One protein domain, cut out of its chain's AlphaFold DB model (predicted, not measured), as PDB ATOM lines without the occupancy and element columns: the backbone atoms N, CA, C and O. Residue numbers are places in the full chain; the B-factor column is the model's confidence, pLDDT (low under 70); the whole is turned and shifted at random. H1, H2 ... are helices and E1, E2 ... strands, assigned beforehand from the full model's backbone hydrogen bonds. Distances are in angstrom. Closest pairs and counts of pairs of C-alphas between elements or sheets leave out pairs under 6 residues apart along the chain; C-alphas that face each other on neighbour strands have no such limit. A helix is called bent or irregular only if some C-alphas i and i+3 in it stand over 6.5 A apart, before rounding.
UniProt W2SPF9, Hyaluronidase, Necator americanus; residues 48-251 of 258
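What this domain is: This is residues 48 to 251 of the 258 residues of the protein "Hyaluronidase" of Necator americanus (UniProt W2SPF9). Two helices side by side, H3 and H4, lie over one face of a small parallel sheet, E1 and E2, and together these four make the core. The long, kinked helix H5 runs past H4 along one side, with the hairpin of E3 and E4 packed near its last residues; the short helices H1 and H2 lie on the opposite side, beyond H3, and long loops wind between the parts. The printed part has 204 residues with five named helices and four named strands, in the order H1 H2 H3 E1 H4 E2 H5 E3 E4; E3 and E4 form a second sheet, antiparallel, and the class is mostly helix. The whole is compact, with a radius of gyration of the C-alphas of 17.3 A and spans of 52 by 39 by 35 A.

Where its parts are: Begin at Trp 48; residues 48 to 70 hold no named element. Find C-alpha 71 at (-1.807, -47.804, -20.096), where H1 begins and runs to residue 79, 12.4 A; H2 follows at residues 81 to 86. H3, residues 102 to 121, covers 27.9 A. E1 runs from residue 128 to 133, 16.2 A, and H4 from 149 to 162, 18.8 A. H4 is neither bent nor irregular, but only just: C-alphas 154 and 157 are 6.3 A apart. After E2, residues 166 to 169, look for C-alpha 176 at (29.137, -30.886, -38.088), the first of H5, which runs to residue 209 over 42.1 A. H5 is irregular, with C-alphas 178 and 181 7.2 A apart, and has a kink of 51 degrees near residue 186. E3 is residues 214 to 218, and E4, residues 234 to 238, ends at C-alpha 238, (3.002, -20.749, -9.276).

How they stand to each other: Start at the parallel neighbours E1 and E2, whose directions differ by 26 degrees; N 131 and O 166 are 3.0 A apart, within hydrogen-bond range. E1, H4 and E2 form a strand-helix-strand unit, two parallel neighbour strands with a helix between them in the chain, and its crossover is right-handed. Residues 89 to 90 also pair, parallel, with residues 128 to 129 of E1. H3 comes closest to E1 at the C-alphas of Ala 116 and Tyr 129, 7.1 A. H3 and H4 touch, closest at the C-alphas of Phe 106 and Asn 154, 5.3 A, and run the same way at a shallow tilt of 17 degrees. On the H5 side, H4 with residues 152 to 157 alone and H5 with residues 191 to 198 alone only just touch, with 3 pairs of C-alphas within 8 A, closest Lys 157 and Met 198 at 6.8 A; their tilt is steep, 42 degrees. The closest C-alphas of H5 and E3 are those of Arg 206 and Asn 215, 5.6 A apart. E3 and E4 are a hairpin, antiparallel at 146 degrees, with N 217 and O 235 at 2.9 A. Looking toward H1, you find that it only just touches H3, through residues 115 to 119 of H3 alone, closest at the C-alphas of Gln 74 and Glu 115, 7.4 A. H2 is close to H3 but not clearly touching, with the C-alphas of Tyr 84 and Ile 119 7.9 A apart. H1 and H5 are apart. Every O i to N i+4 pair is within hydrogen-bond range in H1 and H3, against 1 of 2 in H2, 7 of 10 in H4 and 26 of 30 in H5.

The domain as a whole: The outline is rounded, and the two C-alphas farthest apart are those of Asp 178 and Lys 251, 52.5 A. The printed part has no cut. The links from H2 to H3, E1 to H4 and E3 to E4 are long, 15 residues each. The mean pLDDT of the printed part is 96.1, and no printed residue is under 70.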
ATOM      1  N   TRP A  48      20.138 -33.512 -11.725       98.19
ATOM      2  CA  TRP A  48      20.337 -34.884 -12.200       98.19
ATOM      3  C   TRP A  48      19.037 -35.577 -12.614       98.19
ATOM      4  O   TRP A  48      18.028 -35.493 -11.920       98.19
ATOM      5  N   GLY A  49      19.086 -36.322 -13.709       97.81
ATOM      6  CA  GLY A  49      18.005 -37.162 -14.209       97.81
ATOM      7  C   GLY A  49      18.517 -38.017 -15.362       97.81
ATOM      8  O   GLY A  49      19.674 -37.889 -15.763       97.81
ATOM      9  N   LEU A  50      17.673 -38.908 -15.868       98.00
ATOM     10  CA  LEU A  50      18.003 -39.744 -17.019       98.00
ATOM     11  C   LEU A  50      17.312 -39.184 -18.259       98.00
ATOM     12  O   LEU A  50      16.122 -38.877 -18.205       98.00
ATOM     13  N   TYR A  51      18.065 -39.073 -19.353       98.00
ATOM     14  CA  TYR A  51      17.512 -38.820 -20.682       98.00
ATOM     15  C   TYR A  51      16.470 -39.891 -21.028       98.00
ATOM     16  O   TYR A  51      16.673 -41.060 -20.702       98.00
ATOM     17  N   ASP A  52      15.406 -39.474 -21.715       95.75
ATOM     18  CA  ASP A  52      14.287 -40.292 -22.203       95.75
ATOM     19  C   ASP A  52      13.251 -40.703 -21.143       95.75
ATOM     20  O   ASP A  52      12.306 -41.421 -21.454       95.75
ATOM     21  N   PHE A  53      13.395 -40.242 -19.892       97.12
ATOM     22  CA  PHE A  53      12.478 -40.589 -18.802       97.12
ATOM     23  C   PHE A  53      11.624 -39.395 -18.332       97.12
ATOM     24  O   PHE A  53      12.186 -38.331 -18.033       97.12
ATOM     25  N   PRO A  54      10.295 -39.581 -18.158       97.50
ATOM     26  CA  PRO A  54       9.533 -40.799 -18.478       97.50
ATOM     27  C   PRO A  54       9.401 -41.040 -19.987       97.50
ATOM     28  O   PRO A  54       9.497 -40.100 -20.778       97.50
ATOM     29  N   PHE A  55       9.158 -42.300 -20.358       94.56
ATOM     30  CA  PHE A  55       8.987 -42.709 -21.753       94.56
ATOM     31  C   PHE A  55       7.508 -42.903 -22.111       94.56
ATOM     32  O   PHE A  55       6.629 -42.915 -21.249       94.56
ATOM     33  N   CYS A  56       7.244 -43.108 -23.401       95.94
ATOM     34  CA  CYS A  56       5.926 -43.423 -23.945       95.94
ATOM     35  C   CYS A  56       6.004 -44.602 -24.927       95.94
ATOM     36  O   CYS A  56       7.088 -45.001 -25.355       95.94
ATOM     37  N   ASN A  57       4.866 -45.175 -25.317       92.12
ATOM     38  CA  ASN A  57       4.839 -46.210 -26.351       92.12
ATOM     39  C   ASN A  57       5.217 -45.627 -27.725       92.12
ATOM     40  O   ASN A  57       4.752 -44.558 -28.108       92.12
ATOM     41  N   GLY A  58       5.990 -46.374 -28.522       88.56
ATOM     42  CA  GLY A  58       6.469 -45.907 -29.834       88.56
ATOM     43  C   GLY A  58       5.375 -45.634 -30.877       88.56
ATOM     44  O   GLY A  58       5.643 -44.980 -31.881       88.56
ATOM     45  N   LYS A  59       4.148 -46.112 -30.632       91.00
ATOM     46  CA  LYS A  59       2.967 -45.885 -31.480       91.00
ATOM     47  C   LYS A  59       2.078 -44.723 -31.021       91.00
ATOM     48  O   LYS A  59       1.029 -44.508 -31.616       91.00
ATOM     49  N   ALA A  60       2.452 -44.003 -29.961       93.00
ATOM     50  CA  ALA A  60       1.631 -42.914 -29.442       93.00
ATOM     51  C   ALA A  60       1.334 -41.876 -30.536       93.00
ATOM     52  O   ALA A  60       2.220 -41.473 -31.297       93.00
ATOM     53  N   GLY A  61       0.074 -41.467 -30.636       92.19
ATOM     54  CA  GLY A  61      -0.384 -40.473 -31.600       92.19
ATOM     55  C   GLY A  61      -0.514 -40.956 -33.046       92.19
ATOM     56  O   GLY A  61      -0.829 -40.142 -33.919       92.19
ATOM     57  N   GLU A  62      -0.310 -42.249 -33.330       92.94
ATOM     58  CA  GLU A  62      -0.565 -42.816 -34.664       92.94
ATOM     59  C   GLU A  62      -2.043 -42.697 -35.031       92.94
ATOM     60  O   GLU A  62      -2.372 -42.086 -36.055       92.94
ATOM     61  N   GLU A  63      -2.916 -43.166 -34.141       93.25
ATOM     62  CA  GLU A  63      -4.362 -43.130 -34.321       93.25
ATOM     63  C   GLU A  63      -4.942 -41.728 -34.107       93.25
ATOM     64  O   GLU A  63      -4.440 -40.904 -33.330       93.25
ATOM     65  N   LYS A  64      -6.038 -41.428 -34.811       90.62
ATOM     66  CA  LYS A  64      -6.787 -40.186 -34.583       90.62
ATOM     67  C   LYS A  64      -7.416 -40.234 -33.192       90.62
ATOM     68  O   LYS A  64      -8.124 -41.175 -32.861       90.62
ATOM     69  N   GLY A  65      -7.199 -39.187 -32.402       88.50
ATOM     70  CA  GLY A  65      -7.734 -39.101 -31.040       88.50
ATOM     71  C   GLY A  65      -6.829 -39.692 -29.956       88.50
ATOM     72  O   GLY A  65      -7.136 -39.519 -28.781       88.50
ATOM     73  N   ASP A  66      -5.711 -40.321 -30.323       92.06
ATOM     74  CA  ASP A  66      -4.720 -40.818 -29.368       92.06
ATOM     75  C   ASP A  66      -3.786 -39.684 -28.920       92.06
ATOM     76  O   ASP A  66      -2.990 -39.182 -29.709       92.06
ATOM     77  N   PHE A  67      -3.910 -39.228 -27.674       93.25
ATOM     78  CA  PHE A  67      -3.142 -38.094 -27.138       93.25
ATOM     79  C   PHE A  67      -2.399 -38.421 -25.841       93.25
ATOM     80  O   PHE A  67      -1.869 -37.513 -25.205       93.25
ATOM     81  N   GLU A  68      -2.398 -39.682 -25.426       95.25
ATOM     82  CA  GLU A  68      -1.858 -40.117 -24.142       95.25
ATOM     83  C   GLU A  68      -0.976 -41.346 -24.351       95.25
ATOM     84  O   GLU A  68      -1.162 -42.114 -25.292       95.25
ATOM     85  N   CYS A  69      -0.016 -41.566 -23.457       97.19
ATOM     86  CA  CYS A  69       0.720 -42.824 -23.471       97.19
ATOM     87  C   CYS A  69      -0.214 -43.996 -23.165       97.19
ATOM     88  O   CYS A  69      -1.152 -43.865 -22.375       97.19
ATOM     89  N   SER A  70       0.069 -45.159 -23.752       96.88
ATOM     90  CA  SER A  70      -0.692 -46.377 -23.479       96.88
ATOM     91  C   SER A  70      -0.692 -46.697 -21.982       96.88
ATOM     92  O   SER A  70       0.263 -46.399 -21.261       96.88
ATOM     93  N   LYS A  71      -1.744 -47.369 -21.501       96.69
ATOM     94  CA  LYS A  71      -1.807 -47.804 -20.096       96.69
ATOM     95  C   LYS A  71      -0.650 -48.711 -19.704       96.69
ATOM     96  O   LYS A  71      -0.175 -48.644 -18.578       96.69
ATOM     97  N   GLU A  72      -0.148 -49.499 -20.645       97.31
ATOM     98  CA  GLU A  72       1.048 -50.305 -20.430       97.31
ATOM     99  C   GLU A  72       2.291 -49.432 -20.180       97.31
ATOM    100  O   GLU A  72       3.004 -49.655 -19.203       97.31
ATOM    101  N   ALA A  73       2.516 -48.396 -20.998       97.50
ATOM    102  CA  ALA A  73       3.619 -47.454 -20.805       97.50
ATOM    103  C   ALA A  73       3.497 -46.693 -19.473       97.50
ATOM    104  O   ALA A  73       4.478 -46.604 -18.735       97.50
ATOM    105  N   GLN A  74       2.289 -46.232 -19.121       98.06
ATOM    106  CA  GLN A  74       2.015 -45.589 -17.828       98.06
ATOM    107  C   GLN A  74       2.358 -46.521 -16.655       98.06
ATOM    108  O   GLN A  74       3.101 -46.134 -15.754       98.06
ATOM    109  N   ASN A  75       1.932 -47.788 -16.715       98.00
ATOM    110  CA  ASN A  75       2.234 -48.785 -15.685       98.00
ATOM    111  C   ASN A  75       3.741 -49.076 -15.565       98.00
ATOM    112  O   ASN A  75       4.250 -49.294 -14.461       98.00
ATOM    113  N   TYR A  76       4.483 -49.100 -16.679       96.88
ATOM    114  CA  TYR A  76       5.943 -49.206 -16.620       96.88
ATOM    115  C   TYR A  76       6.562 -47.984 -15.944       96.88
ATOM    116  O   TYR A  76       7.434 -48.155 -15.090       96.88
ATOM    117  N   ASN A  77       6.097 -46.776 -16.269       98.00
ATOM    118  CA  ASN A  77       6.555 -45.562 -15.604       98.00
ATOM    119  C   ASN A  77       6.271 -45.611 -14.098       98.00
ATOM    120  O   ASN A  77       7.190 -45.390 -13.312       98.00
ATOM    121  N   ASP A  78       5.084 -46.029 -13.665       97.94
ATOM    122  CA  ASP A  78       4.759 -46.141 -12.236       97.94
ATOM    123  C   ASP A  78       5.717 -47.100 -11.502       97.94
ATOM    124  O   ASP A  78       6.253 -46.792 -10.432       97.94
ATOM    125  N   ARG A  79       6.053 -48.241 -12.122       96.56
ATOM    126  CA  ARG A  79       7.041 -49.205 -11.591       96.56
ATOM    127  C   ARG A  79       8.468 -48.647 -11.529       96.56
ATOM    128  O   ARG A  79       9.308 -49.184 -10.798       96.56
ATOM    129  N   MET A  80       8.752 -47.573 -12.261       96.44
ATOM    130  CA  MET A  80      10.036 -46.870 -12.283       96.44
ATOM    131  C   MET A  80      10.107 -45.678 -11.328       96.44
ATOM    132  O   MET A  80      11.083 -44.928 -11.376       96.44
ATOM    133  N   ALA A  81       9.178 -45.555 -10.372       95.00
ATOM    134  CA  ALA A  81       9.236 -44.552  -9.302       95.00
ATOM    135  C   ALA A  81      10.615 -44.448  -8.616       95.00
ATOM    136  O   ALA A  81      11.019 -43.380  -8.167       95.00
ATOM    137  N   PHE A  82      11.399 -45.533  -8.582       95.06
ATOM    138  CA  PHE A  82      12.765 -45.514  -8.052       95.06
ATOM    139  C   PHE A  82      13.730 -44.580  -8.812       95.06
ATOM    140  O   PHE A  82      14.645 -44.033  -8.192       95.06
ATOM    141  N   ILE A  83      13.536 -44.384 -10.121       96.38
ATOM    142  CA  ILE A  83      14.269 -43.401 -10.929       96.38
ATOM    143  C   ILE A  83      13.794 -42.007 -10.531       96.38
ATOM    144  O   ILE A  83      14.603 -41.183 -10.112       96.38
ATOM    145  N   TYR A  84      12.484 -41.765 -10.572       96.94
ATOM    146  CA  TYR A  84      11.889 -40.442 -10.353       96.94
ATOM    147  C   TYR A  84      12.145 -39.881  -8.949       96.94
ATOM    148  O   TYR A  84      12.541 -38.720  -8.802       96.94
ATOM    149  N   ASN A  85      12.062 -40.738  -7.927       94.88
ATOM    150  CA  ASN A  85      12.383 -40.398  -6.540       94.88
ATOM    151  C   ASN A  85      13.869 -40.050  -6.353       94.88
ATOM    152  O   ASN A  85      14.231 -39.274  -5.465       94.88
ATOM    153  N   THR A  86      14.748 -40.624  -7.180       94.75
ATOM    154  CA  THR A  86      16.195 -40.382  -7.110       94.75
ATOM    155  C   THR A  86      16.629 -39.211  -7.999       94.75
ATOM    156  O   THR A  86      17.615 -38.551  -7.675       94.75
ATOM    157  N   SER A  87      15.907 -38.901  -9.072       96.75
ATOM    158  CA  SER A  87      16.167 -37.748  -9.939       96.75
ATOM    159  C   SER A  87      15.875 -36.417  -9.234       96.75
ATOM    160  O   SER A  87      15.181 -36.362  -8.224       96.75
ATOM    161  N   ARG A  88      16.400 -35.310  -9.759       96.31
ATOM    162  CA  ARG A  88      16.050 -33.929  -9.384       96.31
ATOM    163  C   ARG A  88      15.180 -33.245 -10.438       96.31
ATOM    164  O   ARG A  88      14.359 -32.421 -10.045       96.31
ATOM    165  N   ALA A  89      15.307 -33.645 -11.702       97.75
ATOM    166  CA  ALA A  89      14.471 -33.226 -12.827       97.75
ATOM    167  C   ALA A  89      14.231 -34.401 -13.794       97.75
ATOM    168  O   ALA A  89      14.934 -35.414 -13.712       97.75
ATOM    169  N   PHE A  90      13.250 -34.274 -14.691       98.56
ATOM    170  CA  PHE A  90      12.969 -35.267 -15.741       98.56
ATOM    171  C   PHE A  90      13.352 -34.751 -17.126       98.56
ATOM    172  O   PHE A  90      13.361 -33.541 -17.354       98.56
ATOM    173  N   TYR A  91      13.659 -35.672 -18.038       98.62
ATOM    174  CA  TYR A  91      14.215 -35.353 -19.354       98.62
ATOM    175  C   TYR A  91      13.571 -36.195 -20.465       98.62
ATOM    176  O   TYR A  91      14.273 -36.971 -21.119       98.62
ATOM    177  N   PRO A  92      12.245 -36.084 -20.679       98.50
ATOM    178  CA  PRO A  92      11.563 -36.815 -21.744       98.50
ATOM    179  C   PRO A  92      12.049 -36.345 -23.124       98.50
ATOM    180  O   PRO A  92      12.385 -35.171 -23.300       98.50
ATOM    181  N   SER A  93      12.053 -37.243 -24.110       98.25
ATOM    182  CA  SER A  93      12.446 -36.945 -25.491       98.25
ATOM    183  C   SER A  93      11.237 -36.910 -26.418       98.25
ATOM    184  O   SER A  93      10.409 -37.812 -26.382       98.25
ATOM    185  N   ILE A  94      11.149 -35.894 -27.276       98.06
ATOM    186  CA  ILE A  94      10.064 -35.717 -28.263       98.06
ATOM    187  C   ILE A  94      10.606 -35.593 -29.695       98.06
ATOM    188  O   ILE A  94      10.139 -34.797 -30.512       98.06
ATOM    189  N   TYR A  95      11.672 -36.332 -29.996       97.62
ATOM    190  CA  TYR A  95      12.330 -36.268 -31.299       97.62
ATOM    191  C   TYR A  95      11.395 -36.683 -32.436       97.62
ATOM    192  O   TYR A  95      10.751 -37.729 -32.385       97.62
ATOM    193  N   LEU A  96      11.406 -35.896 -33.509       97.69
ATOM    194  CA  LEU A  96      10.685 -36.182 -34.738       97.69
ATOM    195  C   LEU A  96      11.662 -36.722 -35.784       97.69
ATOM    196  O   LEU A  96      12.833 -36.355 -35.811       97.69
ATOM    197  N   ASN A  97      11.168 -37.597 -36.656       94.62
ATOM    198  CA  ASN A  97      11.960 -38.247 -37.709       94.62
ATOM    199  C   ASN A  97      11.437 -37.954 -39.128       94.62
ATOM    200  O   ASN A  97      11.904 -38.553 -40.095       94.62
ATOM    201  N   GLY A  98      10.424 -37.087 -39.234       95.19
ATOM    202  CA  GLY A  98       9.794 -36.654 -40.480       95.19
ATOM    203  C   GLY A  98       9.046 -37.749 -41.250       95.19
ATOM    204  O   GLY A  98       8.779 -37.577 -42.435       95.19
ATOM    205  N   LYS A  99       8.706 -38.872 -40.599       95.06
ATOM    206  CA  LYS A  99       7.873 -39.947 -41.179       95.06
ATOM    207  C   LYS A  99       6.375 -39.789 -40.896       95.06
ATOM    208  O   LYS A  99       5.568 -40.491 -41.493       95.06
ATOM    209  N   LYS A 100       6.017 -38.931 -39.942       95.50
ATOM    210  CA  LYS A 100       4.655 -38.715 -39.442       95.50
ATOM    211  C   LYS A 100       4.149 -37.337 -39.879       95.50
ATOM    212  O   LYS A 100       4.957 -36.432 -40.093       95.50
ATOM    213  N   THR A 101       2.830 -37.180 -40.011       96.94
ATOM    214  CA  THR A 101       2.220 -35.864 -40.284       96.94
ATOM    215  C   THR A 101       2.385 -34.925 -39.088       96.94
ATOM    216  O   THR A 101       2.635 -35.371 -37.965       96.94
ATOM    217  N   PHE A 102       2.184 -33.622 -39.290       97.38
ATOM    218  CA  PHE A 102       2.249 -32.641 -38.203       97.38
ATOM    219  C   PHE A 102       1.230 -32.918 -37.092       97.38
ATOM    220  O   PHE A 102       1.522 -32.719 -35.916       97.38
ATOM    221  N   GLU A 103       0.045 -33.427 -37.428       96.94
ATOM    222  CA  GLU A 103      -0.968 -33.801 -36.442       96.94
ATOM    223  C   GLU A 103      -0.556 -35.045 -35.657       96.94
ATOM    224  O   GLU A 103      -0.838 -35.128 -34.464       96.94
ATOM    225  N   GLN A 104       0.089 -36.020 -36.302       96.94
ATOM    226  CA  GLN A 104       0.643 -37.187 -35.612       96.94
ATOM    227  C   GLN A 104       1.789 -36.778 -34.678       96.94
ATOM    228  O   GLN A 104       1.817 -37.217 -33.532       96.94
ATOM    229  N   ASN A 105       2.683 -35.890 -35.123       97.56
ATOM    230  CA  ASN A 105       3.763 -35.344 -34.295       97.56
ATOM    231  C   ASN A 105       3.217 -34.567 -33.094       97.56
ATOM    232  O   ASN A 105       3.681 -34.761 -31.973       97.56
ATOM    233  N   PHE A 106       2.185 -33.743 -33.299       97.69
ATOM    234  CA  PHE A 106       1.486 -33.061 -32.212       97.69
ATOM    235  C   PHE A 106       0.967 -34.055 -31.166       97.69
ATOM    236  O   PHE A 106       1.207 -33.879 -29.973       97.69
ATOM    237  N   ARG A 107       0.271 -35.110 -31.610       97.56
ATOM    238  CA  ARG A 107      -0.295 -36.140 -30.728       97.56
ATOM    239  C   ARG A 107       0.778 -36.899 -29.954       97.56
ATOM    240  O   ARG A 107       0.662 -37.038 -28.739       97.56
ATOM    241  N   PHE A 108       1.833 -37.320 -30.645       97.38
ATOM    242  CA  PHE A 108       2.980 -38.009 -30.060       97.38
ATOM    243  C   PHE A 108       3.676 -37.157 -28.990       97.38
ATOM    244  O   PHE A 108       3.837 -37.597 -27.851       97.38
ATOM    245  N   ASN A 109       4.020 -35.908 -29.320       97.62
ATOM    246  CA  ASN A 109       4.674 -35.000 -28.379       97.62
ATOM    247  C   ASN A 109       3.772 -34.716 -27.176       97.62
ATOM    248  O   ASN A 109       4.233 -34.767 -26.037       97.62
ATOM    249  N   ARG A 110       2.479 -34.464 -27.416       96.75
ATOM    250  CA  ARG A 110       1.496 -34.240 -26.352       96.75
ATOM    251  C   ARG A 110       1.423 -35.424 -25.388       96.75
ATOM    252  O   ARG A 110       1.470 -35.189 -24.186       96.75
ATOM    253  N   ALA A 111       1.377 -36.657 -25.890       97.44
ATOM    254  CA  ALA A 111       1.331 -37.863 -25.063       97.44
ATOM    255  C   ALA A 111       2.535 -37.964 -24.113       97.44
ATOM    256  O   ALA A 111       2.368 -38.157 -22.910       97.44
ATOM    257  N   ILE A 112       3.746 -37.758 -24.636       98.12
ATOM    258  CA  ILE A 112       4.985 -37.820 -23.848       98.12
ATOM    259  C   ILE A 112       5.041 -36.705 -22.801       98.12
ATOM    260  O   ILE A 112       5.405 -36.944 -21.649       98.12
ATOM    261  N   ILE A 113       4.679 -35.478 -23.183       97.75
ATOM    262  CA  ILE A 113       4.734 -34.329 -22.274       97.75
ATOM    263  C   ILE A 113       3.654 -34.449 -21.187       97.75
ATOM    264  O   ILE A 113       3.924 -34.140 -20.026       97.75
ATOM    265  N   ASN A 114       2.461 -34.949 -21.526       96.75
ATOM    266  CA  ASN A 114       1.417 -35.253 -20.548       96.75
ATOM    267  C   ASN A 114       1.871 -36.328 -19.560       96.75
ATOM    268  O   ASN A 114       1.645 -36.172 -18.362       96.75
ATOM    269  N   GLU A 115       2.575 -37.362 -20.019       98.12
ATOM    270  CA  GLU A 115       3.124 -38.379 -19.122       98.12
ATOM    271  C   GLU A 115       4.233 -37.818 -18.221       98.12
ATOM    272  O   GLU A 115       4.261 -38.095 -17.021       98.12
ATOM    273  N   ALA A 116       5.097 -36.944 -18.746       98.06
ATOM    274  CA  ALA A 116       6.065 -36.209 -17.934       98.06
ATOM    275  C   ALA A 116       5.391 -35.342 -16.865       98.06
ATOM    276  O   ALA A 116       5.814 -35.355 -15.705       98.06
ATOM    277  N   ARG A 117       4.312 -34.640 -17.228       96.19
ATOM    278  CA  ARG A 117       3.497 -33.851 -16.297       96.19
ATOM    279  C   ARG A 117       2.828 -34.738 -15.246       96.19
ATOM    280  O   ARG A 117       2.870 -34.378 -14.073       96.19
ATOM    281  N   ARG A 118       2.250 -35.882 -15.631       97.12
ATOM    282  CA  ARG A 118       1.611 -36.835 -14.709       97.12
ATOM    283  C   ARG A 118       2.614 -37.341 -13.680       97.12
ATOM    284  O   ARG A 118       2.420 -37.123 -12.490       97.12
ATOM    285  N   ILE A 119       3.739 -37.891 -14.138       98.19
ATOM    286  CA  ILE A 119       4.787 -38.406 -13.252       98.19
ATOM    287  C   ILE A 119       5.347 -37.307 -12.345       98.19
ATOM    288  O   ILE A 119       5.645 -37.591 -11.187       98.19
ATOM    289  N   ALA A 120       5.484 -36.065 -12.830       96.38
ATOM    290  CA  ALA A 120       5.933 -34.925 -12.024       96.38
ATOM    291  C   ALA A 120       4.923 -34.512 -10.950       96.38
ATOM    292  O   ALA A 120       5.336 -34.191  -9.836       96.38
ATOM    293  N   ASN A 121       3.630 -34.549 -11.265       93.88
ATOM    294  CA  ASN A 121       2.555 -34.246 -10.322       93.88
ATOM    295  C   ASN A 121       2.366 -35.350  -9.272       93.88
ATOM    296  O   ASN A 121       2.011 -35.040  -8.139       93.88
ATOM    297  N   ASP A 122       2.663 -36.606  -9.613       95.25
ATOM    298  CA  ASP A 122       2.605 -37.742  -8.683       95.25
ATOM    299  C   ASP A 122       3.743 -37.712  -7.637       95.25
ATOM    300  O   ASP A 122       3.757 -38.490  -6.680       95.25
ATOM    301  N   GLN A 123       4.728 -36.818  -7.790       94.62
ATOM    302  CA  GLN A 123       5.810 -36.668  -6.820       94.62
ATOM    303  C   GLN A 123       5.358 -35.855  -5.602       94.62
ATOM    304  O   GLN A 123       4.770 -34.785  -5.720       94.62
ATOM    305  N   GLN A 124       5.802 -36.264  -4.410       90.50
ATOM    306  CA  GLN A 124       5.594 -35.511  -3.157       90.50
ATOM    307  C   GLN A 124       6.271 -34.127  -3.136       90.50
ATOM    308  O   GLN A 124       6.083 -33.337  -2.213       90.50
ATOM    309  N   ARG A 125       7.114 -33.836  -4.128       90.31
ATOM    310  CA  ARG A 125       7.851 -32.581  -4.277       90.31
ATOM    311  C   ARG A 125       7.597 -32.022  -5.667       90.31
ATOM    312  O   ARG A 125       7.477 -32.780  -6.621       90.31
ATOM    313  N   ARG A 126       7.670 -30.698  -5.817       88.88
ATOM    314  CA  ARG A 126       7.683 -30.085  -7.151       88.88
ATOM    315  C   ARG A 126       8.925 -30.529  -7.929       88.88
ATOM    316  O   ARG A 126      10.051 -30.244  -7.497       88.88
ATOM    317  N   VAL A 127       8.699 -31.172  -9.073       94.12
ATOM    318  CA  VAL A 127       9.741 -31.600 -10.012       94.12
ATOM    319  C   VAL A 127       9.558 -30.903 -11.342       94.12
ATOM    320  O   VAL A 127       8.478 -30.923 -11.925       94.12
ATOM    321  N   ASP A 128      10.644 -30.316 -11.816       95.94
ATOM    322  CA  ASP A 128      10.703 -29.693 -13.125       95.94
ATOM    323  C   ASP A 128      11.111 -30.738 -14.168       95.94
ATOM    324  O   ASP A 128      11.859 -31.681 -13.880       95.94
ATOM    325  N   TYR A 129      10.638 -30.563 -15.394       98.06
ATOM    326  CA  TYR A 129      11.027 -31.397 -16.521       98.06
ATOM    327  C   TYR A 129      11.478 -30.531 -17.693       98.06
ATOM    328  O   TYR A 129      10.882 -29.488 -17.986       98.06
ATOM    329  N   TYR A 130      12.563 -30.965 -18.329       98.50
ATOM    330  CA  TYR A 130      13.235 -30.278 -19.425       98.50
ATOM    331  C   TYR A 130      13.173 -31.177 -20.647       98.50
ATOM    332  O   TYR A 130      13.753 -32.261 -20.668       98.50
ATOM    333  N   VAL A 131      12.420 -30.746 -21.648       98.69
ATOM    334  CA  VAL A 131      12.064 -31.605 -22.772       98.69
ATOM    335  C   VAL A 131      13.199 -31.609 -23.790       98.69
ATOM    336  O   VAL A 131      13.604 -30.559 -24.290       98.69
ATOM    337  N   TYR A 132      13.719 -32.794 -24.098       98.75
ATOM    338  CA  TYR A 132      14.690 -32.975 -25.168       98.75
ATOM    339  C   TYR A 132      13.981 -32.939 -26.516       98.75
ATOM    340  O   TYR A 132      13.079 -33.732 -26.789       98.75
ATOM    341  N   THR A 133      14.431 -32.044 -27.388       98.50
ATOM    342  CA  THR A 133      13.995 -32.001 -28.780       98.50
ATOM    343  C   THR A 133      15.178 -31.765 -29.712       98.50
ATOM    344  O   THR A 133      16.222 -31.252 -29.311       98.50
ATOM    345  N   LYS A 134      15.022 -32.154 -30.973       98.06
ATOM    346  CA  LYS A 134      15.906 -31.700 -32.047       98.06
ATOM    347  C   LYS A 134      15.311 -30.458 -32.698       98.06
ATOM    348  O   LYS A 134      14.259 -29.961 -32.308       98.06
ATOM    349  N   PHE A 135      15.986 -30.002 -33.733       98.12
ATOM    350  CA  PHE A 135      15.475 -29.038 -34.700       98.12
ATOM    351  C   PHE A 135      15.654 -29.545 -36.147       98.12
ATOM    352  O   PHE A 135      15.370 -28.832 -37.105       98.12
ATOM    353  N   GLU A 136      16.100 -30.797 -36.289       97.81
ATOM    354  CA  GLU A 136      16.402 -31.530 -37.521       97.81
ATOM    355  C   GLU A 136      15.659 -32.871 -37.489       97.81
ATOM    356  O   GLU A 136      15.680 -33.557 -36.462       97.81
ATOM    357  N   TYR A 137      15.055 -33.285 -38.605       98.00
ATOM    358  CA  TYR A 137      14.372 -34.584 -38.685       98.00
ATOM    359  C   TYR A 137      15.361 -35.754 -38.820       98.00
ATOM    360  O   TYR A 137      15.202 -36.777 -38.153       98.00
ATOM    361  N   ASP A 138      16.398 -35.611 -39.652       96.50
ATOM    362  CA  ASP A 138      17.447 -36.629 -39.813       96.50
ATOM    363  C   ASP A 138      18.825 -36.020 -40.142       96.50
ATOM    364  O   ASP A 138      19.250 -36.016 -41.302       96.50
ATOM    365  N   PRO A 139      19.569 -35.555 -39.122       95.75
ATOM    366  CA  PRO A 139      20.875 -34.926 -39.320       95.75
ATOM    367  C   PRO A 139      21.975 -35.896 -39.777       95.75
ATOM    368  O   PRO A 139      23.093 -35.468 -40.062       95.75
ATOM    369  N   TYR A 140      21.709 -37.206 -39.806       95.62
ATOM    370  CA  TYR A 140      22.706 -38.201 -40.197       95.62
ATOM    371  C   TYR A 140      22.812 -38.362 -41.710       95.62
ATOM    372  O   TYR A 140      23.874 -38.762 -42.190       95.62
ATOM    373  N   THR A 141      21.725 -38.078 -42.429       94.75
ATOM    374  CA  THR A 141      21.619 -38.294 -43.878       94.75
ATOM    375  C   THR A 141      21.214 -37.039 -44.646       94.75
ATOM    376  O   THR A 141      21.566 -36.926 -45.817       94.75
ATOM    377  N   ARG A 142      20.516 -36.082 -44.012       96.12
ATOM    378  CA  ARG A 142      20.028 -34.856 -44.661       96.12
ATOM    379  C   ARG A 142      20.387 -33.611 -43.858       96.12
ATOM    380  O   ARG A 142      19.831 -33.355 -42.796       96.12
ATOM    381  N   PHE A 143      21.331 -32.836 -44.383       96.69
ATOM    382  CA  PHE A 143      21.982 -31.724 -43.681       96.69
ATOM    383  C   PHE A 143      21.177 -30.418 -43.666       96.69
ATOM    384  O   PHE A 143      21.580 -29.465 -43.003       96.69
ATOM    385  N   ASP A 144      20.078 -30.352 -44.410       96.19
ATOM    386  CA  ASP A 144      19.197 -29.191 -44.565       96.19
ATOM    387  C   ASP A 144      17.728 -29.510 -44.225       96.19
ATOM    388  O   ASP A 144      16.829 -28.693 -44.436       96.19
ATOM    389  N   TRP A 145      17.462 -30.698 -43.669       97.88
ATOM    390  CA  TRP A 145      16.108 -31.154 -43.369       97.88
ATOM    391  C   TRP A 145      15.699 -30.829 -41.928       97.88
ATOM    392  O   TRP A 145      15.678 -31.681 -41.031       97.88
ATOM    393  N   PHE A 146      15.376 -29.554 -41.730       98.50
ATOM    394  CA  PHE A 146      14.955 -28.981 -40.455       98.50
ATOM    395  C   PHE A 146      13.443 -29.041 -40.233       98.50
ATOM    396  O   PHE A 146      12.666 -29.218 -41.174       98.50
ATOM    397  N   TYR A 147      13.026 -28.876 -38.976       98.44
ATOM    398  CA  TYR A 147      11.610 -28.794 -38.619       98.44
ATOM    399  C   TYR A 147      10.916 -27.620 -39.311       98.44
ATOM    400  O   TYR A 147      11.465 -26.530 -39.438       98.44
ATOM    401  N   LYS A 148       9.675 -27.848 -39.743       97.25
ATOM    402  CA  LYS A 148       8.820 -26.807 -40.327       97.25
ATOM    403  C   LYS A 148       7.996 -26.100 -39.251       97.25
ATOM    404  O   LYS A 148       7.940 -26.558 -38.114       97.25
ATOM    405  N   SER A 149       7.342 -25.002 -39.623       96.75
ATOM    406  CA  SER A 149       6.556 -24.114 -38.746       96.75
ATOM    407  C   SER A 149       5.640 -24.849 -37.750       96.75
ATOM    408  O   SER A 149       5.606 -24.528 -36.559       96.75
ATOM    409  N   GLU A 150       4.929 -25.876 -38.211       97.69
ATOM    410  CA  GLU A 150       4.027 -26.692 -37.402       97.69
ATOM    411  C   GLU A 150       4.785 -27.521 -36.365       97.69
ATOM    412  O   GLU A 150       4.423 -27.530 -35.189       97.69
ATOM    413  N   ASP A 151       5.873 -28.173 -36.773       98.56
ATOM    414  CA  ASP A 151       6.681 -28.997 -35.877       98.56
ATOM    415  C   ASP A 151       7.564 -28.173 -34.942       98.56
ATOM    416  O   ASP A 151       7.796 -28.591 -33.809       98.56
ATOM    417  N   ILE A 152       7.975 -26.970 -35.347       98.56
ATOM    418  CA  ILE A 152       8.551 -25.969 -34.443       98.56
ATOM    419  C   ILE A 152       7.539 -25.666 -33.329       98.56
ATOM    420  O   ILE A 152       7.886 -25.735 -32.153       98.56
ATOM    421  N   CYS A 153       6.262 -25.437 -33.653       98.25
ATOM    422  CA  CYS A 153       5.231 -25.252 -32.627       98.25
ATOM    423  C   CYS A 153       5.074 -26.500 -31.741       98.25
ATOM    424  O   CYS A 153       5.146 -26.405 -30.512       98.25
ATOM    425  N   ASN A 154       4.934 -27.679 -32.357       98.19
ATOM    426  CA  ASN A 154       4.747 -28.952 -31.655       98.19
ATOM    427  C   ASN A 154       5.915 -29.319 -30.726       98.19
ATOM    428  O   ASN A 154       5.723 -30.122 -29.812       98.19
ATOM    429  N   THR A 155       7.120 -28.802 -30.970       98.31
ATOM    430  CA  THR A 155       8.333 -29.177 -30.221       98.31
ATOM    431  C   THR A 155       8.891 -28.077 -29.331       98.31
ATOM    432  O   THR A 155       9.617 -28.391 -28.394       98.31
ATOM    433  N   MET A 156       8.545 -26.812 -29.580       97.69
ATOM    434  CA  MET A 156       9.063 -25.675 -28.815       97.69
ATOM    435  C   MET A 156       7.993 -25.090 -27.895       97.69
ATOM    436  O   MET A 156       8.196 -25.001 -26.684       97.69
ATOM    437  N   LYS A 157       6.825 -24.749 -28.452       97.12
ATOM    438  CA  LYS A 157       5.745 -24.095 -27.703       97.12
ATOM    439  C   LYS A 157       4.896 -25.080 -26.916       97.12
ATOM    440  O   LYS A 157       4.606 -24.827 -25.751       97.12
ATOM    441  N   LEU A 158       4.543 -26.220 -27.511       97.44
ATOM    442  CA  LEU A 158       3.717 -27.226 -26.838       97.44
ATOM    443  C   LEU A 158       4.301 -27.697 -25.485       97.44
ATOM    444  O   LEU A 158       3.535 -27.809 -24.528       97.44
ATOM    445  N   PRO A 159       5.624 -27.924 -25.334       97.50
ATOM    446  CA  PRO A 159       6.215 -28.159 -24.018       97.50
ATOM    447  C   PRO A 159       5.925 -27.054 -23.002       97.50
ATOM    448  O   PRO A 159       5.519 -27.366 -21.886       97.50
ATOM    449  N   ALA A 160       6.098 -25.781 -23.369       95.94
ATOM    450  CA  ALA A 160       5.823 -24.660 -22.472       95.94
ATOM    451  C   ALA A 160       4.339 -24.608 -22.080       95.94
ATOM    452  O   ALA A 160       4.019 -24.529 -20.895       95.94
ATOM    453  N   ASP A 161       3.452 -24.777 -23.062       96.38
ATOM    454  CA  ASP A 161       2.000 -24.821 -22.875       96.38
ATOM    455  C   ASP A 161       1.559 -25.903 -21.878       96.38
ATOM    456  O   ASP A 161       0.575 -25.736 -21.159       96.38
ATOM    457  N   LEU A 162       2.287 -27.017 -21.810       95.81
ATOM    458  CA  LEU A 162       1.992 -28.128 -20.907       95.81
ATOM    459  C   LEU A 162       2.780 -28.070 -19.588       95.81
ATOM    460  O   LEU A 162       2.543 -28.893 -18.701       95.81
ATOM    461  N   GLY A 163       3.641 -27.064 -19.407       95.25
ATOM    462  CA  GLY A 163       4.374 -26.815 -18.169       95.25
ATOM    463  C   GLY A 163       5.795 -27.380 -18.132       95.25
ATOM    464  O   GLY A 163       6.320 -27.634 -17.042       95.25
ATOM    465  N   ALA A 164       6.458 -27.575 -19.265       97.12
ATOM    466  CA  ALA A 164       7.900 -27.795 -19.267       97.12
ATOM    467  C   ALA A 164       8.619 -26.582 -18.666       97.12
ATOM    468  O   ALA A 164       8.183 -25.441 -18.816       97.12
ATOM    469  N   SER A 165       9.719 -26.828 -17.959       96.44
ATOM    470  CA  SER A 165      10.551 -25.755 -17.384       96.44
ATOM    471  C   SER A 165      11.642 -25.280 -18.340       96.44
ATOM    472  O   SER A 165      12.289 -24.268 -18.096       96.44
ATOM    473  N   GLY A 166      11.845 -26.003 -19.440       96.88
ATOM    474  CA  GLY A 166      12.769 -25.626 -20.494       96.88
ATOM    475  C   GLY A 166      12.891 -26.702 -21.562       96.88
ATOM    476  O   GLY A 166      12.266 -27.764 -21.485       96.88
ATOM    477  N   LEU A 167      13.729 -26.406 -22.548       98.06
ATOM    478  CA  LEU A 167      14.038 -27.278 -23.673       98.06
ATOM    479  C   LEU A 167      15.530 -27.588 -23.683       98.06
ATOM    480  O   LEU A 167      16.350 -26.722 -23.377       98.06
ATOM    481  N   VAL A 168      15.878 -28.802 -24.096       98.38
ATOM    482  CA  VAL A 168      17.244 -29.150 -24.486       98.38
ATOM    483  C   VAL A 168      17.250 -29.394 -25.988       98.38
ATOM    484  O   VAL A 168      16.700 -30.389 -26.457       98.38
ATOM    485  N   LEU A 169      17.853 -28.466 -26.738       97.94
ATOM    486  CA  LEU A 169      18.018 -28.585 -28.186       97.94
ATOM    487  C   LEU A 169      19.250 -29.435 -28.487       97.94
ATOM    488  O   LEU A 169      20.381 -29.007 -28.266       97.94
ATOM    489  N   TRP A 170      19.025 -30.646 -28.984       97.94
ATOM    490  CA  TRP A 170      20.088 -31.604 -29.258       97.94
ATOM    491  C   TRP A 170      20.322 -31.785 -30.760       97.94
ATOM    492  O   TRP A 170      19.381 -31.900 -31.546       97.94
ATOM    493  N   SER A 171      21.593 -31.890 -31.146       97.12
ATOM    494  CA  SER A 171      22.022 -32.362 -32.462       97.12
ATOM    495  C   SER A 171      23.234 -33.281 -32.307       97.12
ATOM    496  O   SER A 171      23.958 -33.232 -31.312       97.12
ATOM    497  N   THR A 172      23.452 -34.145 -33.294       96.69
ATOM    498  CA  THR A 172      24.639 -35.009 -33.348       96.69
ATOM    499  C   THR A 172      25.892 -34.189 -33.661       96.69
ATOM    500  O   THR A 172      25.798 -33.116 -34.248       96.69
ATOM    501  N   SER A 173      27.083 -34.682 -33.320       96.88
ATOM    502  CA  SER A 173      28.358 -34.089 -33.761       96.88
ATOM    503  C   SER A 173      28.798 -34.582 -35.145       96.88
ATOM    504  O   SER A 173      29.705 -34.007 -35.749       96.88
ATOM    505  N   LYS A 174      28.155 -35.633 -35.674       97.31
ATOM    506  CA  LYS A 174      28.494 -36.211 -36.978       97.31
ATOM    507  C   LYS A 174      28.385 -35.153 -38.081       97.31
ATOM    508  O   LYS A 174      27.395 -34.421 -38.132       97.31
ATOM    509  N   ASN A 175      29.404 -35.076 -38.940       96.69
ATOM    510  CA  ASN A 175      29.472 -34.169 -40.094       96.69
ATOM    511  C   ASN A 175      29.131 -32.705 -39.746       96.69
ATOM    512  O   ASN A 175      28.497 -32.000 -40.522       96.69
ATOM    513  N   MET A 176      29.498 -32.236 -38.544       96.69
ATOM    514  CA  MET A 176      29.137 -30.886 -38.088       96.69
ATOM    515  C   MET A 176      29.720 -29.785 -38.985       96.69
ATOM    516  O   MET A 176      29.067 -28.770 -39.194       96.69
ATOM    517  N   ARG A 177      30.917 -29.994 -39.551       97.12
ATOM    518  CA  ARG A 177      31.536 -29.039 -40.488       97.12
ATOM    519  C   ARG A 177      30.677 -28.805 -41.731       97.12
ATOM    520  O   ARG A 177      30.581 -27.674 -42.181       97.12
ATOM    521  N   ASP A 178      30.007 -29.845 -42.218       96.88
ATOM    522  CA  ASP A 178      29.160 -29.766 -43.412       96.88
ATOM    523  C   ASP A 178      27.759 -29.223 -43.094       96.88
ATOM    524  O   ASP A 178      27.061 -28.715 -43.968       96.88
ATOM    525  N   ARG A 179      27.333 -29.318 -41.828       97.50
ATOM    526  CA  ARG A 179      26.001 -28.890 -41.377       97.50
ATOM    527  C   ARG A 179      25.972 -27.494 -40.773       97.50
ATOM    528  O   ARG A 179      24.916 -26.871 -40.785       97.50
ATOM    529  N   CYS A 180      27.088 -26.982 -40.250       97.69
ATOM    530  CA  CYS A 180      27.094 -25.756 -39.446       97.69
ATOM    531  C   CYS A 180      26.507 -24.542 -40.182       97.69
ATOM    532  O   CYS A 180      25.742 -23.796 -39.578       97.69
ATOM    533  N   GLY A 181      26.778 -24.383 -41.482       98.44
ATOM    534  CA  GLY A 181      26.216 -23.296 -42.289       98.44
ATOM    535  C   GLY A 181      24.702 -23.414 -42.500       98.44
ATOM    536  O   GLY A 181      23.988 -22.410 -42.469       98.44
ATOM    537  N   ASN A 182      24.191 -24.638 -42.662       98.31
ATOM    538  CA  ASN A 182      22.753 -24.891 -42.766       98.31
ATOM    539  C   ASN A 182      22.057 -24.649 -41.422       98.31
ATOM    540  O   ASN A 182      21.007 -24.008 -41.383       98.31
ATOM    541  N   ILE A 183      22.675 -25.105 -40.327       98.50
ATOM    542  CA  ILE A 183      22.194 -24.882 -38.962       98.50
ATOM    543  C   ILE A 183      22.148 -23.381 -38.665       98.50
ATOM    544  O   ILE A 183      21.097 -22.893 -38.268       98.50
ATOM    545  N   ASP A 184      23.232 -22.630 -38.895       98.44
ATOM    546  CA  ASP A 184      23.275 -21.180 -38.647       98.44
ATOM    547  C   ASP A 184      22.147 -20.450 -39.394       98.44
ATOM    548  O   ASP A 184      21.376 -19.702 -38.786       98.44
ATOM    549  N   ARG A 185      21.966 -20.758 -40.683       98.62
ATOM    550  CA  ARG A 185      20.906 -20.169 -41.508       98.62
ATOM    551  C   ARG A 185      19.509 -20.502 -40.987       98.62
ATOM    552  O   ARG A 185      18.671 -19.609 -40.885       98.62
ATOM    553  N   TYR A 186      19.248 -21.765 -40.655       98.50
ATOM    554  CA  TYR A 186      17.953 -22.189 -40.120       98.50
ATOM    555  C   TYR A 186      17.665 -21.555 -38.751       98.50
ATOM    556  O   TYR A 186      16.561 -21.059 -38.514       98.50
ATOM    557  N   MET A 187      18.666 -21.500 -37.870       98.12
ATOM    558  CA  MET A 187      18.547 -20.864 -36.562       98.12
ATOM    559  C   MET A 187      18.191 -19.385 -36.711       98.12
ATOM    560  O   MET A 187      17.196 -18.946 -36.141       98.12
ATOM    561  N   ARG A 188      18.952 -18.626 -37.509       98.44
ATOM    562  CA  ARG A 188      18.735 -17.181 -37.694       98.44
ATOM    563  C   ARG A 188      17.408 -16.857 -38.366       98.44
ATOM    564  O   ARG A 188      16.731 -15.928 -37.941       98.44
ATOM    565  N   ASN A 189      17.042 -17.617 -39.394       97.94
ATOM    566  CA  ASN A 189      15.929 -17.245 -40.266       97.94
ATOM    567  C   ASN A 189      14.591 -17.859 -39.844       97.94
ATOM    568  O   ASN A 189      13.554 -17.378 -40.288       97.94
ATOM    569  N   GLN A 190      14.592 -18.927 -39.039       97.69
ATOM    570  CA  GLN A 190      13.363 -19.642 -38.675       97.69
ATOM    571  C   GLN A 190      13.238 -19.859 -37.168       97.69
ATOM    572  O   GLN A 190      12.295 -19.358 -36.554       97.69
ATOM    573  N   LEU A 191      14.177 -20.586 -36.550       98.12
ATOM    574  CA  LEU A 191      13.965 -21.053 -35.179       98.12
ATOM    575  C   LEU A 191      14.102 -19.942 -34.128       98.12
ATOM    576  O   LEU A 191      13.262 -19.845 -33.236       98.12
ATOM    577  N   LEU A 192      15.140 -19.105 -34.207       97.81
ATOM    578  CA  LEU A 192      15.376 -18.047 -33.220       97.81
ATOM    579  C   LEU A 192      14.285 -16.966 -33.233       97.81
ATOM    580  O   LEU A 192      13.827 -16.622 -32.141       97.81
ATOM    581  N   PRO A 193      13.799 -16.472 -34.394       98.12
ATOM    582  CA  PRO A 193      12.646 -15.575 -34.425       98.12
ATOM    583  C   PRO A 193      11.420 -16.181 -33.734       98.12
ATOM    584  O   PRO A 193      10.813 -15.532 -32.885       98.12
ATOM    585  N   TYR A 194      11.115 -17.455 -34.013       97.94
ATOM    586  CA  TYR A 194      10.007 -18.158 -33.367       97.94
ATOM    587  C   TYR A 194      10.179 -18.240 -31.844       97.94
ATOM    588  O   TYR A 194       9.262 -17.899 -31.098       97.94
ATOM    589  N   ILE A 195      11.356 -18.669 -31.368       97.25
ATOM    590  CA  ILE A 195      11.651 -18.781 -29.932       97.25
ATOM    591  C   ILE A 195      11.572 -17.412 -29.251       97.25
ATOM    592  O   ILE A 195      11.066 -17.337 -28.133       97.25
ATOM    593  N   SER A 196      12.030 -16.341 -29.905       97.69
ATOM    594  CA  SER A 196      11.924 -14.982 -29.365       97.69
ATOM    595  C   SER A 196      10.465 -14.588 -29.168       97.69
ATOM    596  O   SER A 196      10.072 -14.288 -28.045       97.69
ATOM    597  N   THR A 197       9.637 -14.686 -30.216       97.56
ATOM    598  CA  THR A 197       8.204 -14.367 -30.125       97.56
ATOM    599  C   THR A 197       7.497 -15.214 -29.069       97.56
ATOM    600  O   THR A 197       6.709 -14.698 -28.282       97.56
ATOM    601  N   MET A 198       7.799 -16.513 -29.013       96.44
ATOM    602  CA  MET A 198       7.245 -17.421 -28.010       96.44
ATOM    603  C   MET A 198       7.643 -17.006 -26.587       96.44
ATOM    604  O   MET A 198       6.800 -16.982 -25.693       96.44
ATOM    605  N   ARG A 199       8.917 -16.666 -26.363       96.62
ATOM    606  CA  ARG A 199       9.419 -16.226 -25.057       96.62
ATOM    607  C   ARG A 199       8.759 -14.922 -24.621       96.62
ATOM    608  O   ARG A 199       8.429 -14.792 -23.445       96.62
ATOM    609  N   ASP A 200       8.557 -13.991 -25.546       97.56
ATOM    610  CA  ASP A 200       7.926 -12.707 -25.251       97.56
ATOM    611  C   ASP A 200       6.460 -12.910 -24.834       97.56
ATOM    612  O   ASP A 200       6.067 -12.420 -23.775       97.56
ATOM    613  N   GLN A 201       5.699 -13.744 -25.562       97.00
ATOM    614  CA  GLN A 201       4.319 -14.111 -25.199       97.00
ATOM    615  C   GLN A 201       4.229 -14.820 -23.836       97.00
ATOM    616  O   GLN A 201       3.381 -14.487 -23.011       97.00
ATOM    617  N   ILE A 202       5.112 -15.788 -23.561       96.06
ATOM    618  CA  ILE A 202       5.137 -16.494 -22.268       96.06
ATOM    619  C   ILE A 202       5.513 -15.530 -21.135       96.06
ATOM    620  O   ILE A 202       4.939 -15.593 -20.048       96.06
ATOM    621  N   GLY A 203       6.479 -14.643 -21.378       96.81
ATOM    622  CA  GLY A 203       6.937 -13.654 -20.410       96.81
ATOM    623  C   GLY A 203       5.867 -12.620 -20.076       96.81
ATOM    624  O   GLY A 203       5.703 -12.270 -18.910       96.81
ATOM    625  N   GLU A 204       5.123 -12.160 -21.079       97.56
ATOM    626  CA  GLU A 204       3.959 -11.296 -20.893       97.56
ATOM    627  C   GLU A 204       2.862 -12.023 -20.115       97.56
ATOM    628  O   GLU A 204       2.465 -11.537 -19.061       97.56
ATOM    629  N   CYS A 205       2.483 -13.240 -20.513       97.50
ATOM    630  CA  CYS A 205       1.511 -14.036 -19.762       97.50
ATOM    631  C   CYS A 205       1.916 -14.202 -18.289       97.50
ATOM    632  O   CYS A 205       1.113 -13.996 -17.383       97.50
ATOM    633  N   ARG A 206       3.188 -14.510 -18.019       97.38
ATOM    634  CA  ARG A 206       3.709 -14.628 -16.655       97.38
ATOM    635  C   ARG A 206       3.548 -13.339 -15.844       97.38
ATOM    636  O   ARG A 206       3.231 -13.428 -14.660       97.38
ATOM    637  N   ARG A 207       3.800 -12.171 -16.441       97.56
ATOM    638  CA  ARG A 207       3.660 -10.875 -15.758       97.56
ATOM    639  C   ARG A 207       2.195 -10.521 -15.523       97.56
ATOM    640  O   ARG A 207       1.843 -10.242 -14.384       97.56
ATOM    641  N   GLU A 208       1.375 -10.604 -16.566       96.44
ATOM    642  CA  GLU A 208      -0.013 -10.129 -16.552       96.44
ATOM    643  C   GLU A 208      -0.967 -11.087 -15.823       96.44
ATOM    644  O   GLU A 208      -1.832 -10.649 -15.073       96.44
ATOM    645  N   MET A 209      -0.814 -12.403 -16.013       97.00
ATOM    646  CA  MET A 209      -1.722 -13.405 -15.432       97.00
ATOM    647  C   MET A 209      -1.227 -13.957 -14.098       97.00
ATOM    648  O   MET A 209      -2.032 -14.293 -13.235       97.00
ATOM    649  N   CYS A 210       0.093 -14.112 -13.944       97.81
ATOM    650  CA  CYS A 210       0.687 -14.860 -12.831       97.81
ATOM    651  C   CYS A 210       1.539 -13.993 -11.901       97.81
ATOM    652  O   CYS A 210       2.440 -14.514 -11.237       97.81
ATOM    653  N   SER A 211       1.304 -12.677 -11.882       97.62
ATOM    654  CA  SER A 211       1.987 -11.709 -11.008       97.62
ATOM    655  C   SER A 211       3.520 -11.757 -11.086       97.62
ATOM    656  O   SER A 211       4.218 -11.428 -10.128       97.62
ATOM    657  N   GLY A 212       4.076 -12.254 -12.195       97.44
ATOM    658  CA  GLY A 212       5.508 -12.507 -12.341       97.44
ATOM    659  C   GLY A 212       6.054 -13.696 -11.537       97.44
ATOM    660  O   GLY A 212       7.262 -13.922 -11.581       97.44
ATOM    661  N   ASN A 213       5.204 -14.477 -10.858       97.25
ATOM    662  CA  ASN A 213       5.555 -15.526  -9.887       97.25
ATOM    663  C   ASN A 213       5.008 -16.916 -10.258       97.25
ATOM    664  O   ASN A 213       4.835 -17.787  -9.400       97.25
ATOM    665  N   GLY A 214       4.709 -17.149 -11.534       95.56
ATOM    666  CA  GLY A 214       4.230 -18.437 -12.017       95.56
ATOM    667  C   GLY A 214       4.382 -18.593 -13.520       95.56
ATOM    668  O   GLY A 214       4.673 -17.641 -14.239       95.56
ATOM    669  N   ASN A 215       4.216 -19.820 -13.997       95.31
ATOM    670  CA  ASN A 215       4.190 -20.106 -15.428       95.31
ATOM    671  C   ASN A 215       2.749 -20.286 -15.890       95.31
ATOM    672  O   ASN A 215       1.986 -20.984 -15.225       95.31
ATOM    673  N   CYS A 216       2.412 -19.720 -17.044       96.44
ATOM    674  CA  CYS A 216       1.145 -19.999 -17.701       96.44
ATOM    675  C   CYS A 216       1.162 -21.409 -18.292       96.44
ATOM    676  O   CYS A 216       2.042 -21.739 -19.085       96.44
ATOM    677  N   VAL A 217       0.185 -22.228 -17.919       95.62
ATOM    678  CA  VAL A 217      -0.016 -23.579 -18.452       95.62
ATOM    679  C   VAL A 217      -1.447 -23.718 -18.949       95.62
ATOM    680  O   VAL A 217      -2.362 -23.097 -18.415       95.62
ATOM    681  N   LEU A 218      -1.662 -24.510 -19.990       95.25
ATOM    682  CA  LEU A 218      -2.993 -24.713 -20.544       95.25
ATOM    683  C   LEU A 218      -3.910 -25.435 -19.555       95.25
ATOM    684  O   LEU A 218      -3.560 -26.500 -19.033       95.25
ATOM    685  N   LYS A 219      -5.124 -24.892 -19.404       90.62
ATOM    686  CA  LYS A 219      -6.232 -25.517 -18.663       90.62
ATOM    687  C   LYS A 219      -6.775 -26.729 -19.404       90.62
ATOM    688  O   LYS A 219      -7.043 -27.782 -18.829       90.62
ATOM    689  N   LYS A 220      -6.996 -26.548 -20.709       86.56
ATOM    690  CA  LYS A 220      -7.620 -27.534 -21.588       86.56
ATOM    691  C   LYS A 220      -6.621 -28.044 -22.601       86.56
ATOM    692  O   LYS A 220      -5.808 -27.316 -23.160       86.56
ATOM    693  N   GLN A 221      -6.744 -29.331 -22.858       81.12
ATOM    694  CA  GLN A 221      -5.919 -30.030 -23.813       81.12
ATOM    695  C   GLN A 221      -6.234 -29.568 -25.245       81.12
ATOM    696  O   GLN A 221      -7.391 -29.595 -25.676       81.12
ATOM    697  N   LEU A 222      -5.207 -29.164 -25.999       84.12
ATOM    698  CA  LEU A 222      -5.369 -28.738 -27.391       84.12
ATOM    699  C   LEU A 222      -5.493 -29.933 -28.344       84.12
ATOM    700  O   LEU A 222      -4.999 -31.034 -28.086       84.12
ATOM    701  N   LYS A 223      -6.120 -29.683 -29.500       87.75
ATOM    702  CA  LYS A 223      -6.175 -30.626 -30.633       87.75
ATOM    703  C   LYS A 223      -5.050 -30.410 -31.657       87.75
ATOM    704  O   LYS A 223      -4.831 -31.281 -32.491       87.75
ATOM    705  N   LYS A 224      -4.367 -29.263 -31.592       93.69
ATOM    706  CA  LYS A 224      -3.179 -28.897 -32.375       93.69
ATOM    707  C   LYS A 224      -2.415 -27.775 -31.671       93.69
ATOM    708  O   LYS A 224      -2.987 -27.105 -30.813       93.69
ATOM    709  N   CYS A 225      -1.166 -27.540 -32.054       95.06
ATOM    710  CA  CYS A 225      -0.413 -26.399 -31.549       95.06
ATOM    711  C   CYS A 225      -0.875 -25.098 -32.227       95.06
ATOM    712  O   CYS A 225      -1.011 -25.040 -33.450       95.06
ATOM    713  N   TYR A 226      -1.115 -24.058 -31.428       93.81
ATOM    714  CA  TYR A 226      -1.405 -22.708 -31.911       93.81
ATOM    715  C   TYR A 226      -0.236 -21.799 -31.556       93.81
ATOM    716  O   TYR A 226       0.153 -21.722 -30.396       93.81
ATOM    717  N   GLN A 227       0.318 -21.106 -32.552       92.00
ATOM    718  CA  GLN A 227       1.507 -20.273 -32.351       92.00
ATOM    719  C   GLN A 227       1.241 -19.073 -31.439       92.00
ATOM    720  O   GLN A 227       2.107 -18.713 -30.654       92.00
ATOM    721  N   LYS A 228       0.049 -18.474 -31.526       93.56
ATOM    722  CA  LYS A 228      -0.361 -17.362 -30.664       93.56
ATOM    723  C   LYS A 228      -0.968 -17.889 -29.369       93.56
ATOM    724  O   LYS A 228      -1.799 -18.797 -29.398       93.56
ATOM    725  N   MET A 229      -0.578 -17.296 -28.247       93.50
ATOM    726  CA  MET A 229      -1.233 -17.525 -26.963       93.50
ATOM    727  C   MET A 229      -2.548 -16.741 -26.877       93.50
ATOM    728  O   MET A 229      -2.607 -15.569 -27.233       93.50
ATOM    729  N   ASN A 230      -3.591 -17.397 -26.375       92.88
ATOM    730  CA  ASN A 230      -4.828 -16.768 -25.924       92.88
ATOM    731  C   ASN A 230      -4.924 -16.969 -24.410       92.88
ATOM    732  O   ASN A 230      -5.176 -18.085 -23.964       92.88
ATOM    733  N   TYR A 231      -4.687 -15.923 -23.615       92.56
ATOM    734  CA  TYR A 231      -4.510 -16.049 -22.160       92.56
ATOM    735  C   TYR A 231      -5.732 -16.625 -21.430       92.56
ATOM    736  O   TYR A 231      -5.569 -17.260 -20.391       92.56
ATOM    737  N   ALA A 232      -6.934 -16.526 -22.009       91.81
ATOM    738  CA  ALA A 232      -8.140 -17.149 -21.455       91.81
ATOM    739  C   ALA A 232      -8.007 -18.682 -21.295       91.81
ATOM    740  O   ALA A 232      -8.569 -19.271 -20.362       91.81
ATOM    741  N   ASP A 233      -7.206 -19.316 -22.157       94.25
ATOM    742  CA  ASP A 233      -6.977 -20.764 -22.178       94.25
ATOM    743  C   ASP A 233      -5.948 -21.239 -21.130       94.25
ATOM    744  O   ASP A 233      -5.778 -22.449 -20.941       94.25
ATOM    745  N   TYR A 234      -5.287 -20.313 -20.423       96.12
ATOM    746  CA  TYR A 234      -4.188 -20.603 -19.497       96.12
ATOM    747  C   TYR A 234      -4.564 -20.339 -18.038       96.12
ATOM    748  O   TYR A 234      -5.375 -19.467 -17.718       96.12
ATOM    749  N   GLU A 235      -3.959 -21.121 -17.150       96.50
ATOM    750  CA  GLU A 235      -3.945 -20.961 -15.696       96.50
ATOM    751  C   GLU A 235      -2.505 -20.820 -15.197       96.50
ATOM    752  O   GLU A 235      -1.548 -21.179 -15.893       96.50
ATOM    753  N   CYS A 236      -2.342 -20.320 -13.977       96.62
ATOM    754  CA  CYS A 236      -1.027 -20.134 -13.391       96.62
ATOM    755  C   CYS A 236      -0.571 -21.356 -12.599       96.62
ATOM    756  O   CYS A 236      -1.224 -21.821 -11.669       96.62
ATOM    757  N   ARG A 237       0.632 -21.828 -12.918       94.44
ATOM    758  CA  ARG A 237       1.390 -22.765 -12.093       94.44
ATOM    759  C   ARG A 237       2.475 -22.005 -11.340       94.44
ATOM    760  O   ARG A 237       3.579 -21.814 -11.862       94.44
ATOM    761  N   CYS A 238       2.160 -21.608 -10.112       94.94
ATOM    762  CA  CYS A 238       3.002 -20.749  -9.276       94.94
ATOM    763  C   CYS A 238       4.371 -21.332  -8.986       94.94
ATOM    764  O   CYS A 238       4.528 -22.547  -8.910       94.94
ATOM    765  N   ASP A 239       5.368 -20.478  -8.823       94.19
ATOM    766  CA  ASP A 239       6.712 -20.881  -8.446       94.19
ATOM    767  C   ASP A 239       6.787 -21.295  -6.976       94.19
ATOM    768  O   ASP A 239       5.844 -21.155  -6.192       94.19
ATOM    769  N   ARG A 240       7.932 -21.859  -6.579       90.50
ATOM    770  CA  ARG A 240       8.145 -22.227  -5.176       90.50
ATOM    771  C   ARG A 240       8.042 -20.981  -4.301       90.50
ATOM    772  O   ARG A 240       8.706 -19.986  -4.560       90.50
ATOM    773  N   GLY A 241       7.240 -21.081  -3.245       93.06
ATOM    774  CA  GLY A 241       6.998 -19.977  -2.317       93.06
ATOM    775  C   GLY A 241       5.809 -19.090  -2.684       93.06
ATOM    776  O   GLY A 241       5.497 -18.207  -1.895       93.06
ATOM    777  N   PHE A 242       5.117 -19.352  -3.797       95.81
ATOM    778  CA  PHE A 242       3.924 -18.611  -4.208       95.81
ATOM    779  C   PHE A 242       2.704 -19.525  -4.362       95.81
ATOM    780  O   PHE A 242       2.844 -20.722  -4.627       95.81
ATOM    781  N   ASP A 243       1.518 -18.968  -4.149       94.75
ATOM    782  CA  ASP A 243       0.225 -19.646  -4.215       94.75
ATOM    783  C   ASP A 243      -0.880 -18.692  -4.692       94.75
ATOM    784  O   ASP A 243      -0.649 -17.495  -4.888       94.75
ATOM    785  N   GLY A 244      -2.087 -19.228  -4.840       94.62
ATOM    786  CA  GLY A 244      -3.250 -18.509  -5.345       94.62
ATOM    787  C   GLY A 244      -3.429 -18.658  -6.859       94.62
ATOM    788  O   GLY A 244      -2.537 -19.148  -7.554       94.62
ATOM    789  N   PRO A 245      -4.594 -18.248  -7.386       95.38
ATOM    790  CA  PRO A 245      -4.936 -18.418  -8.799       95.38
ATOM    791  C   PRO A 245      -4.043 -17.608  -9.754       95.38
ATOM    792  O   PRO A 245      -3.902 -17.989 -10.913       95.38
ATOM    793  N   ASP A 246      -3.428 -16.529  -9.267       96.75
ATOM    794  CA  ASP A 246      -2.567 -15.591 -10.003       96.75
ATOM    795  C   ASP A 246      -1.138 -15.516  -9.430       96.75
ATOM    796  O   ASP A 246      -0.351 -14.646  -9.803       96.75
ATOM    797  N   CYS A 247      -0.796 -16.404  -8.491       97.44
ATOM    798  CA  CYS A 247       0.509 -16.466  -7.829       97.44
ATOM    799  C   CYS A 247       0.941 -15.196  -7.079       97.44
ATOM    800  O   CYS A 247       2.135 -15.000  -6.827       97.44
ATOM    801  N   SER A 248      -0.004 -14.336  -6.697       97.12
ATOM    802  CA  SER A 248       0.272 -13.122  -5.920       97.12
ATOM    803  C   SER A 248       0.579 -13.408  -4.442       97.12
ATOM    804  O   SER A 248       1.258 -12.620  -3.776       97.12
ATOM    805  N   LEU A 249       0.129 -14.549  -3.908       96.19
ATOM    806  CA  LEU A 249       0.233 -14.860  -2.484       96.19
ATOM    807  C   LEU A 249       1.558 -15.550  -2.165       96.19
ATOM    808  O   LEU A 249       1.874 -16.602  -2.714       96.19
ATOM    809  N   LYS A 250       2.320 -15.021  -1.202       93.62
ATOM    810  CA  LYS A 250       3.483 -15.732  -0.652       93.62
ATOM    811  C   LYS A 250       3.023 -16.848   0.283       93.62
ATOM    812  O   LYS A 250       2.244 -16.613   1.208       93.62
ATOM    813  N   LYS A 251       3.554 -18.057   0.099       88.00
ATOM    814  CA  LYS A 251       3.352 -19.167   1.036       88.00
ATOM    815  C   LYS A 251       3.942 -18.784   2.387       88.00
ATOM    816  O   LYS A 251       5.118 -18.429   2.478       88.00
TER     817      LYS A 251